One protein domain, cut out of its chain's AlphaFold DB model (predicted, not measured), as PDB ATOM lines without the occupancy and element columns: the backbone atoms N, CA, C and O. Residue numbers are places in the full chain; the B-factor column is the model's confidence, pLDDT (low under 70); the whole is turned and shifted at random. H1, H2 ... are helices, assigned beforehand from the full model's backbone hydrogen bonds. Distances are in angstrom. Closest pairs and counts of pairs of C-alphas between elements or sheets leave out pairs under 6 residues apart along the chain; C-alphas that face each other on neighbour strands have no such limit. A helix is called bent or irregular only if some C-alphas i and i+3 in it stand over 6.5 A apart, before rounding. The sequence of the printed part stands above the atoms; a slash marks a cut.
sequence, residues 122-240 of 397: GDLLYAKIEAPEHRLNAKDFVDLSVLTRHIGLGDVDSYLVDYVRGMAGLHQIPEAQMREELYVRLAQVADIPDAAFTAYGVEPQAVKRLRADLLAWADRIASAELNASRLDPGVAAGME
ATOM      1  N   GLY A 122     -12.585  54.570 -50.978       96.75
ATOM      2  CA  GLY A 122     -13.151  53.223 -51.118       96.75
ATOM      3  C   GLY A 122     -12.448  52.166 -50.259       96.75
ATOM      4  O   GLY A 122     -13.120  51.385 -49.591       96.75
ATOM      5  N   ASP A 123     -11.112  52.186 -50.189       97.44
ATOM      6  CA  ASP A 123     -10.352  51.274 -49.317       97.44
ATOM      7  C   ASP A 123     -10.626  51.560 -47.835       97.44
ATOM      8  O   ASP A 123     -10.761  50.637 -47.033       97.44
ATOM      9  N   LEU A 124     -10.761  52.838 -47.462       97.81
ATOM     10  CA  LEU A 124     -11.125  53.223 -46.095       97.81
ATOM     11  C   LEU A 124     -12.535  52.739 -45.732       97.81
ATOM     12  O   LEU A 124     -12.750  52.293 -44.607       97.81
ATOM     13  N   LEU A 125     -13.481  52.793 -46.673       97.06
ATOM     14  CA  LEU A 125     -14.827  52.251 -46.501       97.06
ATOM     15  C   LEU A 125     -14.799  50.728 -46.314       97.06
ATOM     16  O   LEU A 125     -15.359  50.233 -45.337       97.06
ATOM     17  N   TYR A 126     -14.119  49.992 -47.196       96.31
ATOM     18  CA  TYR A 126     -14.036  48.531 -47.115       96.31
ATOM     19  C   TYR A 126     -13.359  48.059 -45.831       96.31
ATOM     20  O   TYR A 126     -13.935  47.242 -45.116       96.31
ATOM     21  N   ALA A 127     -12.239  48.671 -45.441       95.19
ATOM     22  CA  ALA A 127     -11.574  48.347 -44.181       95.19
ATOM     23  C   ALA A 127     -12.498  48.527 -42.958       95.19
ATOM     24  O   ALA A 127     -12.396  47.786 -41.980       95.19
ATOM     25  N   LYS A 128     -13.424  49.497 -42.994       95.44
ATOM     26  CA  LYS A 128     -14.397  49.723 -41.912       95.44
ATOM     27  C   LYS A 128     -15.587  48.774 -41.941       95.44
ATOM     28  O   LYS A 128     -16.128  48.479 -40.880       95.44
ATOM     29  N   ILE A 129     -15.967  48.276 -43.113       94.38
ATOM     30  CA  ILE A 129     -16.984  47.228 -43.262       94.38
ATOM     31  C   ILE A 129     -16.428  45.856 -42.837       94.38
ATOM     32  O   ILE A 129     -17.164  45.035 -42.289       94.38
ATOM     33  N   GLU A 130     -15.135  45.618 -43.052       92.88
ATOM     34  CA  GLU A 130     -14.439  44.382 -42.679       92.88
ATOM     35  C   GLU A 130     -14.067  44.326 -41.193       92.88
ATOM     36  O   GLU A 130     -14.159  43.264 -40.584       92.88
ATOM     37  N   ALA A 131     -13.699  45.454 -40.573       92.56
ATOM     38  CA  ALA A 131     -13.234  45.482 -39.182       92.56
ATOM     39  C   ALA A 131     -14.150  44.754 -38.164       92.56
ATOM     40  O   ALA A 131     -13.605  44.034 -37.317       92.56
ATOM     41  N   PRO A 132     -15.498  44.853 -38.243       91.06
ATOM     42  CA  PRO A 132     -16.415  44.118 -37.371       91.06
ATOM     43  C   PRO A 132     -16.312  42.587 -37.433       91.06
ATOM     44  O   PRO A 132     -16.867  41.917 -36.568       91.06
ATOM     45  N   GLU A 133     -15.634  42.016 -38.432       87.12
ATOM     46  CA  GLU A 133     -15.366  40.574 -38.513       87.12
ATOM     47  C   GLU A 133     -14.363  40.110 -37.447       87.12
ATOM     48  O   GLU A 133     -14.424  38.976 -36.975       87.12
ATOM     49  N   HIS A 134     -13.439  40.985 -37.051       82.75
ATOM     50  CA  HIS A 134     -12.330  40.627 -36.165       82.75
ATOM     51  C   HIS A 134     -12.392  41.320 -34.806       82.75
ATOM     52  O   HIS A 134     -11.723  40.892 -33.865       82.75
ATOM     53  N   ARG A 135     -13.155  42.412 -34.693       87.44
ATOM     54  CA  ARG A 135     -13.307  43.164 -33.446       87.44
ATOM     55  C   ARG A 135     -14.617  43.933 -33.410       87.44
ATOM     56  O   ARG A 135     -15.030  44.503 -34.413       87.44
ATOM     57  N   LEU A 136     -15.196  44.072 -32.225       89.56
ATOM     58  CA  LEU A 136     -16.351  44.935 -32.003       89.56
ATOM     59  C   LEU A 136     -15.902  46.248 -31.348       89.56
ATOM     60  O   LEU A 136     -15.709  46.310 -30.139       89.56
ATOM     61  N   ASN A 137     -15.682  47.301 -32.144       92.19
ATOM     62  CA  ASN A 137     -15.223  48.599 -31.632       92.19
ATOM     63  C   ASN A 137     -16.071  49.755 -32.176       92.19
ATOM     64  O   ASN A 137     -16.178  49.940 -33.388       92.19
ATOM     65  N   ALA A 138     -16.616  50.581 -31.275       96.00
ATOM     66  CA  ALA A 138     -17.441  51.744 -31.614       96.00
ATOM     67  C   ALA A 138     -16.779  52.674 -32.645       96.00
ATOM     68  O   ALA A 138     -17.460  53.214 -33.518       96.00
ATOM     69  N   LYS A 139     -15.445  52.813 -32.592       95.75
ATOM     70  CA  LYS A 139     -14.670  53.692 -33.481       95.75
ATOM     71  C   LYS A 139     -14.855  53.359 -34.958       95.75
ATOM     72  O   LYS A 139     -14.866  54.265 -35.786       95.75
ATOM     73  N   ASP A 140     -15.013  52.076 -35.279       96.50
ATOM     74  CA  ASP A 140     -15.163  51.623 -36.658       96.50
ATOM     75  C   ASP A 140     -16.539  52.019 -37.220       96.50
ATOM     76  O   ASP A 140     -16.619  52.494 -38.348       96.50
ATOM     77  N   PHE A 141     -17.599  51.968 -36.406       97.38
ATOM     78  CA  PHE A 141     -18.943  52.414 -36.791       97.38
ATOM     79  C   PHE A 141     -19.073  53.944 -36.863       97.38
ATOM     80  O   PHE A 141     -19.811  54.460 -37.701       97.38
ATOM     81  N   VAL A 142     -18.334  54.682 -36.026       97.38
ATOM     82  CA  VAL A 142     -18.214  56.150 -36.141       97.38
ATOM     83  C   VAL A 142     -17.566  56.530 -37.466       97.38
ATOM     84  O   VAL A 142     -18.138  57.315 -38.222       97.38
ATOM     85  N   ASP A 143     -16.414  55.935 -37.773       97.56
ATOM     86  CA  ASP A 143     -15.693  56.193 -39.021       97.56
ATOM     87  C   ASP A 143     -16.554  55.806 -40.241       97.56
ATOM     88  O   ASP A 143     -16.594  56.538 -41.228       97.56
ATOM     89  N   LEU A 144     -17.313  54.709 -40.148       96.69
ATOM     90  CA  LEU A 144     -18.239  54.260 -41.187       96.69
ATOM     91  C   LEU A 144     -19.397  55.241 -41.412       96.69
ATOM     92  O   LEU A 144     -19.712  55.569 -42.550       96.69
ATOM     93  N   SER A 145     -19.998  55.768 -40.341       95.75
ATOM     94  CA  SER A 145     -21.038  56.802 -40.437       95.75
ATOM     95  C   SER A 145     -20.512  58.078 -41.109       95.75
ATOM     96  O   SER A 145     -21.176  58.650 -41.978       95.75
ATOM     97  N   VAL A 146     -19.293  58.493 -40.754       96.25
ATOM     98  CA  VAL A 146     -18.613  59.656 -41.341       96.25
ATOM     99  C   VAL A 146     -18.322  59.439 -42.828       96.25
ATOM    100  O   VAL A 146     -18.660  60.296 -43.647       96.25
ATOM    101  N   LEU A 147     -17.757  58.286 -43.192       97.00
ATOM    102  CA  LEU A 147     -17.477  57.914 -44.581       97.00
ATOM    103  C   LEU A 147     -18.756  57.868 -45.417       97.00
ATOM    104  O   LEU A 147     -18.815  58.487 -46.476       97.00
ATOM    105  N   THR A 148     -19.805  57.218 -44.914       94.62
ATOM    106  CA  THR A 148     -21.083  57.111 -45.623       94.62
ATOM    107  C   THR A 148     -21.713  58.476 -45.881       94.62
ATOM    108  O   THR A 148     -22.257  58.720 -46.958       94.62
ATOM    109  N   ARG A 149     -21.601  59.408 -44.928       94.25
ATOM    110  CA  ARG A 149     -22.082  60.783 -45.103       94.25
ATOM    111  C   ARG A 149     -21.237  61.583 -46.094       94.25
ATOM    112  O   ARG A 149     -21.790  62.406 -46.817       94.25
ATOM    113  N   HIS A 150     -19.923  61.370 -46.095       95.62
ATOM    114  CA  HIS A 150     -18.988  62.055 -46.985       95.62
ATOM    115  C   HIS A 150     -19.148  61.617 -48.444       95.62
ATOM    116  O   HIS A 150     -19.219  62.465 -49.327       95.62
ATOM    117  N   ILE A 151     -19.220  60.305 -48.673       95.44
ATOM    118  CA  ILE A 151     -19.370  59.698 -50.001       95.44
ATOM    119  C   ILE A 151     -20.794  59.917 -50.530       95.44
ATOM    120  O   ILE A 151     -20.990  60.203 -51.704       95.44
ATOM    121  N   GLY A 152     -21.794  59.827 -49.649       94.06
ATOM    122  CA  GLY A 152     -23.201  59.839 -50.023       94.06
ATOM    123  C   GLY A 152     -23.734  58.428 -50.276       94.06
ATOM    124  O   GLY A 152     -23.045  57.546 -50.782       94.06
ATOM    125  N   LEU A 153     -24.997  58.209 -49.905       87.88
ATOM    126  CA  LEU A 153     -25.596  56.870 -49.872       87.88
ATOM    127  C   LEU A 153     -25.616  56.152 -51.228       87.88
ATOM    128  O   LEU A 153     -25.361  54.955 -51.265       87.88
ATOM    129  N   GLY A 154     -25.886  56.863 -52.327       89.62
ATOM    130  CA  GLY A 154     -25.944  56.246 -53.658       89.62
ATOM    131  C   GLY A 154     -24.602  55.660 -54.102       89.62
ATOM    132  O   GLY A 154     -24.551  54.540 -54.605       89.62
ATOM    133  N   ASP A 155     -23.514  56.382 -53.846       94.25
ATOM    134  CA  ASP A 155     -22.167  55.932 -54.194       94.25
ATOM    135  C   ASP A 155     -21.707  54.803 -53.260       94.25
ATOM    136  O   ASP A 155     -21.130  53.818 -53.720       94.25
ATOM    137  N   VAL A 156     -22.030  54.880 -51.963       93.12
ATOM    138  CA  VAL A 156     -21.786  53.785 -51.004       93.12
ATOM    139  C   VAL A 156     -22.478  52.491 -51.436       93.12
ATOM    140  O   VAL A 156     -21.866  51.425 -51.373       93.12
ATOM    141  N   ASP A 157     -23.722  52.567 -51.910       91.25
ATOM    142  CA  ASP A 157     -24.446  51.393 -52.403       91.25
ATOM    143  C   ASP A 157     -23.748  50.781 -53.635       91.25
ATOM    144  O   ASP A 157     -23.674  49.556 -53.750       91.25
ATOM    145  N   SER A 158     -23.145  51.602 -54.507       93.00
ATOM    146  CA  SER A 158     -22.308  51.113 -55.613       93.00
ATOM    147  C   SER A 158     -21.050  50.394 -55.114       93.00
ATOM    148  O   SER A 158     -20.785  49.268 -55.535       93.00
ATOM    149  N   TYR A 159     -20.309  50.994 -54.171       94.50
ATOM    150  CA  TYR A 159     -19.140  50.358 -53.548       94.50
ATOM    151  C   TYR A 159     -19.492  49.002 -52.929       94.50
ATOM    152  O   TYR A 159     -18.720  48.051 -53.043       94.50
ATOM    153  N   LEU A 160     -20.654  48.883 -52.291       92.19
ATOM    154  CA  LEU A 160     -21.107  47.626 -51.705       92.19
ATOM    155  C   LEU A 160     -21.451  46.562 -52.741       92.19
ATOM    156  O   LEU A 160     -21.174  45.389 -52.507       92.19
ATOM    157  N   VAL A 161     -22.067  46.934 -53.865       93.12
ATOM    158  CA  VAL A 161     -22.350  45.980 -54.947       93.12
ATOM    159  C   VAL A 161     -21.048  45.382 -55.471       93.12
ATOM    160  O   VAL A 161     -20.957  44.160 -55.612       93.12
ATOM    161  N   ASP A 162     -20.038  46.219 -55.698       95.06
ATOM    162  CA  ASP A 162     -18.731  45.762 -56.170       95.06
ATOM    163  C   ASP A 162     -18.013  44.910 -55.117       95.06
ATOM    164  O   ASP A 162     -17.489  43.844 -55.448       95.06
ATOM    165  N   TYR A 163     -18.076  45.308 -53.842       94.81
ATOM    166  CA  TYR A 163     -17.531  44.527 -52.730       94.81
ATOM    167  C   TYR A 163     -18.186  43.147 -52.629       94.81
ATOM    168  O   TYR A 163     -17.493  42.132 -52.612       94.81
ATOM    169  N   VAL A 164     -19.523  43.087 -52.604       95.06
ATOM    170  CA  VAL A 164     -20.278  41.828 -52.499       95.06
ATOM    171  C   VAL A 164     -19.921  40.901 -53.650       95.06
ATOM    172  O   VAL A 164     -19.617  39.737 -53.409       95.06
ATOM    173  N   ARG A 165     -19.919  41.409 -54.888       96.19
ATOM    174  CA  ARG A 165     -19.568  40.614 -56.069       96.19
ATOM    175  C   ARG A 165     -18.133  40.094 -55.982       96.19
ATOM    176  O   ARG A 165     -17.895  38.913 -56.231       96.19
ATOM    177  N   GLY A 166     -17.188  40.967 -55.631       95.00
ATOM    178  CA  GLY A 166     -15.771  40.626 -55.523       95.00
ATOM    179  C   GLY A 166     -15.510  39.565 -54.457       95.00
ATOM    180  O   GLY A 166     -14.904  38.534 -54.747       95.00
ATOM    181  N   MET A 167     -16.026  39.777 -53.247       94.81
ATOM    182  CA  MET A 167     -15.824  38.867 -52.120       94.81
ATOM    183  C   MET A 167     -16.585  37.552 -52.295       94.81
ATOM    184  O   MET A 167     -16.020  36.492 -52.037       94.81
ATOM    185  N   ALA A 168     -17.817  37.574 -52.810       96.12
ATOM    186  CA  ALA A 168     -18.552  36.349 -53.135       96.12
ATOM    187  C   ALA A 168     -17.796  35.496 -54.169       96.12
ATOM    188  O   ALA A 168     -17.652  34.286 -53.988       96.12
ATOM    189  N   GLY A 169     -17.241  36.132 -55.209       96.88
ATOM    190  CA  GLY A 169     -16.395  35.464 -56.197       96.88
ATOM    191  C   GLY A 169     -15.114  34.883 -55.592       96.88
ATOM    192  O   GLY A 169     -14.777  33.732 -55.868       96.88
ATOM    193  N   LEU A 170     -14.429  35.645 -54.733       94.75
ATOM    194  CA  LEU A 170     -13.207  35.208 -54.050       94.75
ATOM    195  C   LEU A 170     -13.453  34.000 -53.134       94.75
ATOM    196  O   LEU A 170     -12.689  33.036 -53.166       94.75
ATOM    197  N   HIS A 171     -14.524  34.042 -52.341       93.88
ATOM    198  CA  HIS A 171     -14.893  32.977 -51.408       93.88
ATOM    199  C   HIS A 171     -15.650  31.818 -52.065       93.88
ATOM    200  O   HIS A 171     -15.858  30.794 -51.421       93.88
ATOM    201  N   GLN A 172     -16.038  31.958 -53.337       97.00
ATOM    202  CA  GLN A 172     -16.844  30.986 -54.081       97.00
ATOM    203  C   GLN A 172     -18.185  30.677 -53.395       97.00
ATOM    204  O   GLN A 172     -18.634  29.531 -53.356       97.00
ATOM    205  N   ILE A 173     -18.835  31.714 -52.864       95.81
ATOM    206  CA  ILE A 173     -20.155  31.628 -52.226       95.81
ATOM    207  C   ILE A 173     -21.185  32.466 -52.999       95.81
ATOM    208  O   ILE A 173     -20.808  33.368 -53.750       95.81
ATOM    209  N   PRO A 174     -22.495  32.214 -52.837       95.31
ATOM    210  CA  PRO A 174     -23.522  33.069 -53.426       95.31
ATOM    211  C   PRO A 174     -23.457  34.512 -52.896       95.31
ATOM    212  O   PRO A 174     -23.273  34.728 -51.700       95.31
ATOM    213  N   GLU A 175     -23.719  35.508 -53.753       94.56
ATOM    214  CA  GLU A 175     -23.789  36.922 -53.332       94.56
ATOM    215  C   GLU A 175     -24.814  37.158 -52.210       94.56
ATOM    216  O   GLU A 175     -24.598  38.007 -51.350       94.56
ATOM    217  N   ALA A 176     -25.917  36.399 -52.196       92.75
ATOM    218  CA  ALA A 176     -26.922  36.470 -51.134       92.75
ATOM    219  C   ALA A 176     -26.323  36.141 -49.756       92.75
ATOM    220  O   ALA A 176     -26.541  36.886 -48.805       92.75
ATOM    221  N   GLN A 177     -25.484  35.104 -49.680       92.50
ATOM    222  CA  GLN A 177     -24.793  34.733 -48.448       92.50
ATOM    223  C   GLN A 177     -23.808  35.830 -48.010       92.50
ATOM    224  O   GLN A 177     -23.793  36.217 -46.846       92.50
ATOM    225  N   MET A 178     -23.038  36.407 -48.940       94.06
ATOM    226  CA  MET A 178     -22.134  37.528 -48.631       94.06
ATOM    227  C   MET A 178     -22.899  38.767 -48.122       94.06
ATOM    228  O   MET A 178     -22.455  39.446 -47.198       94.06
ATOM    229  N   ARG A 179     -24.088  39.053 -48.671       94.12
ATOM    230  CA  ARG A 179     -24.967  40.130 -48.172       94.12
ATOM    231  C   ARG A 179     -25.470  39.857 -46.758       94.12
ATOM    232  O   ARG A 179     -25.503  40.781 -45.948       94.12
ATOM    233  N   GLU A 180     -25.841  38.617 -46.446       92.19
ATOM    234  CA  GLU A 180     -26.227  38.211 -45.089       92.19
ATOM    235  C   GLU A 180     -25.071  38.390 -44.095       92.19
ATOM    236  O   GLU A 180     -25.274  38.928 -43.005       92.19
ATOM    237  N   GLU A 181     -23.850  38.013 -44.476       91.50
ATOM    238  CA  GLU A 181     -22.656  38.215 -43.651       91.50
ATOM    239  C   GLU A 181     -22.380  39.706 -43.406       91.50
ATOM    240  O   GLU A 181     -22.135  40.110 -42.266       91.50
ATOM    241  N   LEU A 182     -22.488  40.546 -44.441       92.56
ATOM    242  CA  LEU A 182     -22.364  42.000 -44.305       92.56
ATOM    243  C   LEU A 182     -23.435  42.601 -43.397       92.56
ATOM    244  O   LEU A 182     -23.123  43.459 -42.569       92.56
ATOM    245  N   TYR A 183     -24.681  42.140 -43.511       93.56
ATOM    246  CA  TYR A 183     -25.738  42.550 -42.594       93.56
ATOM    247  C   TYR A 183     -25.341  42.263 -41.152       93.56
ATOM    248  O   TYR A 183     -25.402  43.161 -40.317       93.56
ATOM    249  N   VAL A 184     -24.922  41.025 -40.862       91.62
ATOM    250  CA  VAL A 184     -24.550  40.623 -39.501       91.62
ATOM    251  C   VAL A 184     -23.432  41.523 -38.985       91.62
ATOM    252  O   VAL A 184     -23.551  42.024 -37.871       91.62
ATOM    253  N   ARG A 185     -22.408  41.804 -39.802       92.19
ATOM    254  CA  ARG A 185     -21.288  42.686 -39.435       92.19
ATOM    255  C   ARG A 185     -21.756  44.081 -39.032       92.19
ATOM    256  O   ARG A 185     -21.360  44.562 -37.972       92.19
ATOM    257  N   LEU A 186     -22.608  44.708 -39.845       93.56
ATOM    258  CA  LEU A 186     -23.123  46.054 -39.586       93.56
ATOM    259  C   LEU A 186     -24.112  46.087 -38.417       93.56
ATOM    260  O   LEU A 186     -24.067  47.007 -37.604       93.56
ATOM    261  N   ALA A 187     -24.970  45.073 -38.298       94.75
ATOM    262  CA  ALA A 187     -25.984  44.981 -37.254       94.75
ATOM    263  C   ALA A 187     -25.387  44.863 -35.843       94.75
ATOM    264  O   ALA A 187     -26.063  45.215 -34.876       94.75
ATOM    265  N   GLN A 188     -24.111  44.476 -35.713       94.69
ATOM    266  CA  GLN A 188     -23.394  44.484 -34.431       94.69
ATOM    267  C   GLN A 188     -23.346  45.862 -33.758       94.69
ATOM    268  O   GLN A 188     -23.175  45.933 -32.545       94.69
ATOM    269  N   VAL A 189     -23.558  46.964 -34.490       96.69
ATOM    270  CA  VAL A 189     -23.717  48.302 -33.890       96.69
ATOM    271  C   VAL A 189     -24.844  48.345 -32.842       96.69
ATOM    272  O   VAL A 189     -24.831  49.170 -31.922       96.69
ATOM    273  N   ALA A 190     -25.819  47.435 -32.952       96.25
ATOM    274  CA  ALA A 190     -26.876  47.257 -31.970       96.25
ATOM    275  C   ALA A 190     -26.391  46.653 -30.648       96.25
ATOM    276  O   ALA A 190     -27.106  46.754 -29.667       96.25
ATOM    277  N   ASP A 191     -25.207  46.065 -30.558       94.19
ATOM    278  CA  ASP A 191     -24.720  45.463 -29.312       94.19
ATOM    279  C   ASP A 191     -23.703  46.344 -28.575       94.19
ATOM    280  O   ASP A 191     -23.339  46.045 -27.444       94.19
ATOM    281  N   ILE A 192     -23.287  47.469 -29.166       95.06
ATOM    282  CA  ILE A 192     -22.261  48.348 -28.589       95.06
ATOM    283  C   ILE A 192     -22.887  49.350 -27.605       95.06
ATOM    284  O   ILE A 192     -23.732  50.142 -28.050       95.06
ATOM    285  N   PRO A 193     -22.457  49.373 -26.326       94.06
ATOM    286  CA  PRO A 193     -22.871  50.360 -25.323       94.06
ATOM    287  C   PRO A 193     -22.706  51.812 -25.774       94.06
ATOM    288  O   PRO A 193     -21.755  52.141 -26.487       94.06
ATOM    289  N   ASP A 194     -23.585  52.709 -25.323       94.31
ATOM    290  CA  ASP A 194     -23.528  54.125 -25.703       94.31
ATOM    291  C   ASP A 194     -22.238  54.785 -25.166       94.31
ATOM    292  O   ASP A 194     -21.611  55.585 -25.869       94.31
ATOM    293  N   ALA A 195     -21.769  54.366 -23.982       92.88
ATOM    294  CA  ALA A 195     -20.518  54.833 -23.374       92.88
ATOM    295  C   ALA A 195     -19.283  54.631 -24.279       92.88
ATOM    296  O   ALA A 195     -18.397  55.489 -24.329       92.88
ATOM    297  N   ALA A 196     -19.247  53.545 -25.061       94.12
ATOM    298  CA  ALA A 196     -18.146  53.263 -25.982       94.12
ATOM    299  C   ALA A 196     -18.067  54.279 -27.137       94.12
ATOM    300  O   ALA A 196     -16.984  54.543 -27.657       94.12
ATOM    301  N   PHE A 197     -19.192  54.883 -27.530       95.94
ATOM    302  CA  PHE A 197     -19.222  55.956 -28.530       95.94
ATOM    303  C   PHE A 197     -18.885  57.322 -27.926       95.94
ATOM    304  O   PHE A 197     -18.249  58.147 -28.586       95.94
ATOM    305  N   THR A 198     -19.262  57.561 -26.667       92.50
ATOM    306  CA  THR A 198     -18.929  58.802 -25.948       92.50
ATOM    307  C   THR A 198     -17.418  59.002 -25.820       92.50
ATOM    308  O   THR A 198     -16.950  60.134 -25.927       92.50
ATOM    309  N   ALA A 199     -16.635  57.919 -25.721       91.50
ATOM    310  CA  ALA A 199     -15.169  57.969 -25.774       91.50
ATOM    311  C   ALA A 199     -14.613  58.639 -27.053       91.50
ATOM    312  O   ALA A 199     -13.489  59.136 -27.053       91.50
ATOM    313  N   TYR A 200     -15.411  58.700 -28.126       92.88
ATOM    314  CA  TYR A 200     -15.072  59.348 -29.396       92.88
ATOM    315  C   TYR A 200     -15.822  60.670 -29.626       92.88
ATOM    316  O   TYR A 200     -15.851  61.174 -30.749       92.88
ATOM    317  N   GLY A 201     -16.422  61.242 -28.577       92.56
ATOM    318  CA  GLY A 201     -17.125  62.527 -28.633       92.56
ATOM    319  C   GLY A 201     -18.515  62.461 -29.269       92.56
ATOM    320  O   GLY A 201     -19.037  63.485 -29.709       92.56
ATOM    321  N   VAL A 202     -19.119  61.272 -29.353       95.50
ATOM    322  CA  VAL A 202     -20.474  61.111 -29.891       95.50
ATOM    323  C   VAL A 202     -21.495  61.210 -28.758       95.50
ATOM    324  O   VAL A 202     -21.534  60.377 -27.853       95.50
ATOM    325  N   GLU A 203     -22.346  62.231 -28.833       94.94
ATOM    326  CA  GLU A 203     -23.430  62.465 -27.875       94.94
ATOM    327  C   GLU A 203     -24.496  61.355 -27.922       94.94
ATOM    328  O   GLU A 203     -24.804  60.872 -29.016       94.94
ATOM    329  N   PRO A 204     -25.175  61.012 -26.809       92.56
ATOM    330  CA  PRO A 204     -26.128  59.893 -26.758       92.56
ATOM    331  C   PRO A 204     -27.213  59.927 -27.848       92.56
ATOM    332  O   PRO A 204     -27.543  58.917 -28.465       92.56
ATOM    333  N   GLN A 205     -27.742  61.112 -28.166       93.75
ATOM    334  CA  GLN A 205     -28.734  61.249 -29.240       93.75
ATOM    335  C   GLN A 205     -28.138  61.051 -30.639       93.75
ATOM    336  O   GLN A 205     -28.834  60.610 -31.554       93.75
ATOM    337  N   ALA A 206     -26.862  61.393 -30.829       95.12
ATOM    338  CA  ALA A 206     -26.149  61.108 -32.064       95.12
ATOM    339  C   ALA A 206     -25.831  59.610 -32.188       95.12
ATOM    340  O   ALA A 206     -25.945  59.090 -33.292       95.12
ATOM    341  N   VAL A 207     -25.549  58.909 -31.081       96.56
ATOM    342  CA  VAL A 207     -25.364  57.445 -31.070       96.56
ATOM    343  C   VAL A 207     -26.616  56.732 -31.573       96.56
ATOM    344  O   VAL A 207     -26.531  55.896 -32.468       96.56
ATOM    345  N   LYS A 208     -27.797  57.102 -31.063       96.25
ATOM    346  CA  LYS A 208     -29.069  56.509 -31.511       96.25
ATOM    347  C   LYS A 208     -29.318  56.709 -33.005       96.25
ATOM    348  O   LYS A 208     -29.710  55.768 -33.687       96.25
ATOM    349  N   ARG A 209     -29.052  57.916 -33.521       95.81
ATOM    350  CA  ARG A 209     -29.169  58.214 -34.959       95.81
ATOM    351  C   ARG A 209     -28.162  57.427 -35.790       95.81
ATOM    352  O   ARG A 209     -28.564  56.794 -36.751       95.81
ATOM    353  N   LEU A 210     -26.896  57.396 -35.376       96.44
ATOM    354  CA  LEU A 210     -25.853  56.602 -36.028       96.44
ATOM    355  C   LEU A 210     -26.252  55.125 -36.104       96.44
ATOM    356  O   LEU A 210     -26.149  54.509 -37.162       96.44
ATOM    357  N   ARG A 211     -26.754  54.566 -34.997       97.44
ATOM    358  CA  ARG A 211     -27.226  53.181 -34.925       97.44
ATOM    359  C   ARG A 211     -28.409  52.954 -35.867       97.44
ATOM    360  O   ARG A 211     -28.407  51.974 -36.604       97.44
ATOM    361  N   ALA A 212     -29.382  53.866 -35.884       96.19
ATOM    362  CA  ALA A 212     -30.526  53.800 -36.791       96.19
ATOM    363  C   ALA A 212     -30.101  53.856 -38.267       96.19
ATOM    364  O   ALA A 212     -30.549  53.027 -39.054       96.19
ATOM    365  N   ASP A 213     -29.208  54.778 -38.631       94.62
ATOM    366  CA  ASP A 213     -28.732  54.957 -40.005       94.62
ATOM    367  C   ASP A 213     -27.977  53.716 -40.502       94.62
ATOM    368  O   ASP A 213     -28.209  53.254 -41.620       94.62
ATOM    369  N   LEU A 214     -27.111  53.139 -39.662       95.06
ATOM    370  CA  LEU A 214     -26.347  51.937 -39.998       95.06
ATOM    371  C   LEU A 214     -27.219  50.677 -40.048       95.06
ATOM    372  O   LEU A 214     -27.013  49.848 -40.928       95.06
ATOM    373  N   LEU A 215     -28.213  50.538 -39.168       94.88
ATOM    374  CA  LEU A 215     -29.167  49.423 -39.228       94.88
ATOM    375  C   LEU A 215     -30.087  49.530 -40.447       94.88
ATOM    376  O   LEU A 215     -30.307  48.538 -41.138       94.88
ATOM    377  N   ALA A 216     -30.570  50.734 -40.760       91.88
ATOM    378  CA  ALA A 216     -31.335  50.983 -41.977       91.88
ATOM    379  C   ALA A 216     -30.495  50.716 -43.232       91.88
ATOM    380  O   ALA A 216     -31.017  50.253 -44.244       91.88
ATOM    381  N   TRP A 217     -29.194  51.002 -43.180       90.69
ATOM    382  CA  TRP A 217     -28.272  50.646 -44.247       90.69
ATOM    383  C   TRP A 217     -28.053  49.135 -44.350       90.69
ATOM    384  O   TRP A 217     -28.169  48.602 -45.450       90.69
ATOM    385  N   ALA A 218     -27.843  48.431 -43.236       91.19
ATOM    386  CA  ALA A 218     -27.732  46.975 -43.211       91.19
ATOM    387  C   ALA A 218     -28.969  46.303 -43.837       91.19
ATOM    388  O   ALA A 218     -28.830  45.446 -44.708       91.19
ATOM    389  N   ASP A 219     -30.172  46.761 -43.479       89.12
ATOM    390  CA  ASP A 219     -31.444  46.291 -44.048       89.12
ATOM    391  C   ASP A 219     -31.549  46.483 -45.574       89.12
ATOM    392  O   ASP A 219     -32.242  45.721 -46.247       89.12
ATOM    393  N   ARG A 220     -30.872  47.489 -46.150       87.44
ATOM    394  CA  ARG A 220     -30.812  47.660 -47.613       87.44
ATOM    395  C   ARG A 220     -29.875  46.654 -48.284       87.44
ATOM    396  O   ARG A 220     -30.097  46.315 -49.442       87.44
ATOM    397  N   ILE A 221     -28.836  46.188 -47.585       86.69
ATOM    398  CA  ILE A 221     -27.836  45.255 -48.130       86.69
ATOM    399  C   ILE A 221     -28.412  43.848 -48.267       86.69
ATOM    400  O   ILE A 221     -28.205  43.207 -49.302       86.69
ATOM    401  N   ALA A 222     -29.121  43.381 -47.238       85.94
ATOM    402  CA  ALA A 222     -29.768  42.075 -47.194       85.94
ATOM    403  C   ALA A 222     -31.268  42.259 -46.953       85.94
ATOM    404  O   ALA A 222     -31.678  42.696 -45.879       85.94
ATOM    405  N   SER A 223     -32.088  41.931 -47.955       72.38
ATOM    406  CA  SER A 223     -33.538  42.092 -47.855       72.38
ATOM    407  C   SER A 223     -34.142  41.210 -46.754       72.38
ATOM    408  O   SER A 223     -33.591  40.182 -46.359       72.38
ATOM    409  N   ALA A 224     -35.326  41.613 -46.285       67.81
ATOM    410  CA  ALA A 224     -36.076  40.974 -45.201       67.81
ATOM    411  C   ALA A 224     -36.228  39.450 -45.337       67.81
ATOM    412  O   ALA A 224     -36.206  38.730 -44.344       67.81
ATOM    413  N   GLU A 225     -36.401  38.977 -46.569       70.12
ATOM    414  CA  GLU A 225     -36.656  37.570 -46.885       70.12
ATOM    415  C   GLU A 225     -35.412  36.691 -46.714       70.12
ATOM    416  O   GLU A 225     -35.535  35.476 -46.578       70.12
ATOM    417  N   LEU A 226     -34.226  37.302 -46.701       67.38
ATOM    418  CA  LEU A 226     -32.945  36.601 -46.690       67.38
ATOM    419  C   LEU A 226     -32.338  36.494 -45.288       67.38
ATOM    420  O   LEU A 226     -31.513  35.622 -45.052       67.38
ATOM    421  N   ASN A 227     -32.736  37.339 -44.326       81.00
ATOM    422  CA  ASN A 227     -31.984  37.449 -43.077       81.00
ATOM    423  C   ASN A 227     -32.748  37.029 -41.815       81.00
ATOM    424  O   ASN A 227     -33.433  37.822 -41.166       81.00
ATOM    425  N   ALA A 228     -32.526  35.786 -41.384       83.62
ATOM    426  CA  ALA A 228     -33.057  35.268 -40.122       83.62
ATOM    427  C   ALA A 228     -32.529  36.009 -38.876       83.62
ATOM    428  O   ALA A 228     -33.152  35.936 -37.819       83.62
ATOM    429  N   SER A 229     -31.413  36.736 -38.982       86.12
ATOM    430  CA  SER A 229     -30.813  37.512 -37.888       86.12
ATOM    431  C   SER A 229     -31.302  38.959 -37.832       86.12
ATOM    432  O   SER A 229     -30.810  39.730 -37.008       86.12
ATOM    433  N   ARG A 230     -32.276  39.334 -38.672       92.00
ATOM    434  CA  ARG A 230     -32.750  40.714 -38.773       92.00
ATOM    435  C   ARG A 230     -33.223  41.281 -37.434       92.00
ATOM    436  O   ARG A 230     -33.851  40.566 -36.647       92.00
ATOM    437  N   LEU A 231     -32.927  42.554 -37.201       94.44
ATOM    438  CA  LEU A 231     -33.355  43.352 -36.058       94.44
ATOM    439  C   LEU A 231     -34.409  44.371 -36.494       94.44
ATOM    440  O   LEU A 231     -34.286  44.954 -37.566       94.44
ATOM    441  N   ASP A 232     -35.386  44.648 -35.629       94.88
ATOM    442  CA  ASP A 232     -36.200  45.863 -35.751       94.88
ATOM    443  C   ASP A 232     -35.287  47.094 -35.553       94.88
ATOM    444  O   ASP A 232     -34.745  47.270 -34.452       94.88
ATOM    445  N   PRO A 233     -35.076  47.944 -36.577       93.44
ATOM    446  CA  PRO A 233     -34.106  49.031 -36.500       93.44
ATOM    447  C   PRO A 233     -34.529  50.129 -35.521       93.44
ATOM    448  O   PRO A 233     -33.666  50.730 -34.884       93.44
ATOM    449  N   GLY A 234     -35.832  50.383 -35.350       95.06
ATOM    450  CA  GLY A 234     -36.335  51.413 -34.438       95.06
ATOM    451  C   GLY A 234     -36.080  51.042 -32.980       95.06
ATOM    452  O   GLY A 234     -35.555  51.852 -32.204       95.06
ATOM    453  N   VAL A 235     -36.375  49.790 -32.630       97.44
ATOM    454  CA  VAL A 235     -36.094  49.246 -31.299       97.44
ATOM    455  C   VAL A 235     -34.591  49.110 -31.075       97.44
ATOM    456  O   VAL A 235     -34.069  49.648 -30.099       97.44
ATOM    457  N   ALA A 236     -33.865  48.446 -31.982       96.88
ATOM    458  CA  ALA A 236     -32.441  48.161 -31.804       96.88
ATOM    459  C   ALA A 236     -31.615  49.450 -31.694       96.88
ATOM    460  O   ALA A 236     -30.707  49.522 -30.859       96.88
ATOM    461  N   ALA A 237     -31.980  50.492 -32.454       97.00
ATOM    462  CA  ALA A 237     -31.367  51.813 -32.375       97.00
ATOM    463  C   ALA A 237     -31.578  52.523 -31.024       97.00
ATOM    464  O   ALA A 237     -30.797  53.407 -30.663       97.00
ATOM    465  N   GLY A 238     -32.611  52.137 -30.266       95.44
ATOM    466  CA  GLY A 238     -33.081  52.855 -29.080       95.44
ATOM    467  C   GLY A 238     -33.897  54.110 -29.419       95.44
ATOM    468  O   GLY A 238     -33.963  55.035 -28.598       95.44
ATOM    469  N   MET A 239     -34.465  54.157 -30.632       96.12
ATOM    470  CA  MET A 239     -35.365  55.218 -31.098       96.12
ATOM    471  C   MET A 239     -36.794  54.986 -30.603       96.12
ATOM    472  O   MET A 239     -37.487  55.943 -30.266       96.12
ATOM    473  N   GLU A 240     -37.212  53.723 -30.510       95.62
ATOM    474  CA  GLU A 240     -38.456  53.324 -29.855       95.62
ATOM    475  C   GLU A 240     -38.214  53.016 -28.370       95.62
ATOM    476  O   GLU A 240     -37.234  52.368 -27.995       95.62
TER     477      GLU A 240
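Overview. This is residues 122 to 240 of the 397 residues of an uncharacterized protein of Streptomyces sp. Ag109_O5-1 (UniProt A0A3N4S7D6). Two long helices, H4 and H6, lie side by side and run opposite ways; the helical hairpin of H1 and H2 crosses them on one side, and short H7 packs on H6 on the other side. H3 makes a corner with the first part of H4 at one end of this pair, and short H5 sits at the other end, packed on H2 and H6. The printed part has 119 residues, with seven named helices in the order H1 to H7 and no named strand; the class is all helix. It is compact, with a radius of gyration of the C-alphas of 13.7 A and spans of 40 by 29 by 27 A.

Arrangement. The longest helix, H3, residues 153 to 171, touches H4, residues 175 to 191, with residues 164 to 168 alone, at a steep tilt of 60 degrees; the closest C-alphas, of Ala 168 and Glu 175, are 5.3 A apart. H4 touches H6, residues 204 to 221, at a shallow tilt of 12 degrees, opposite ways, closest at the C-alphas of Tyr 183 and Ala 218, 4.9 A. H6 is the hub, touching four helices. One is H2, residues 138 to 151, at a steep tilt of 68 degrees, only just short of about perpendicular; the C-alphas of Ser 145 and Leu 210 come closest, 6.5 A. H1, residues 122 to 133, forms a hairpin with H2 at 29 degrees, the C-alphas of Lys 128 and Asp 140 being closest at 5.6 A. H1 also touches H4, only just about perpendicular at 72 degrees, with the C-alphas of Pro 132 and Arg 185 closest at 5.5 A. H5, residues 194 to 198, touches H2, closest at the C-alphas of Ala 138 and Phe 197, 5.5 A. H7, residues 233 to 237, touches H6, closest at the C-alphas of Ala 212 and Ala 237, 4.9 A. H1 and H6 are apart. Every O i to N i+4 pair is within hydrogen-bond range in H2, H3, H5, H6 and H7; H1 has 6 of 8 and H4 10 of 13.

Along the chain. H1 begins at C-alpha 122 (-13.151, 53.223, -51.118) and measures 18.0 A; it is irregular, but only just, with C-alphas 129 and 132 6.7 A apart. H2 measures 20.1 A, H3 26.2 A, H4 25.5 A and H6 26.0 A. H5 and H7 have five residues each; H7 ends at C-alpha 237 (-31.367, 51.813, -32.375).

Size, cuts and confidence. The two C-alphas farthest apart, of Gln 172 and Glu 203, are 41.5 A apart. The printed part has no cut. The link from H6 to H7, 11 residues, is long; the other links are tight. Mean pLDDT of the printed part is 92.9, with residues 224 and 226 under 70.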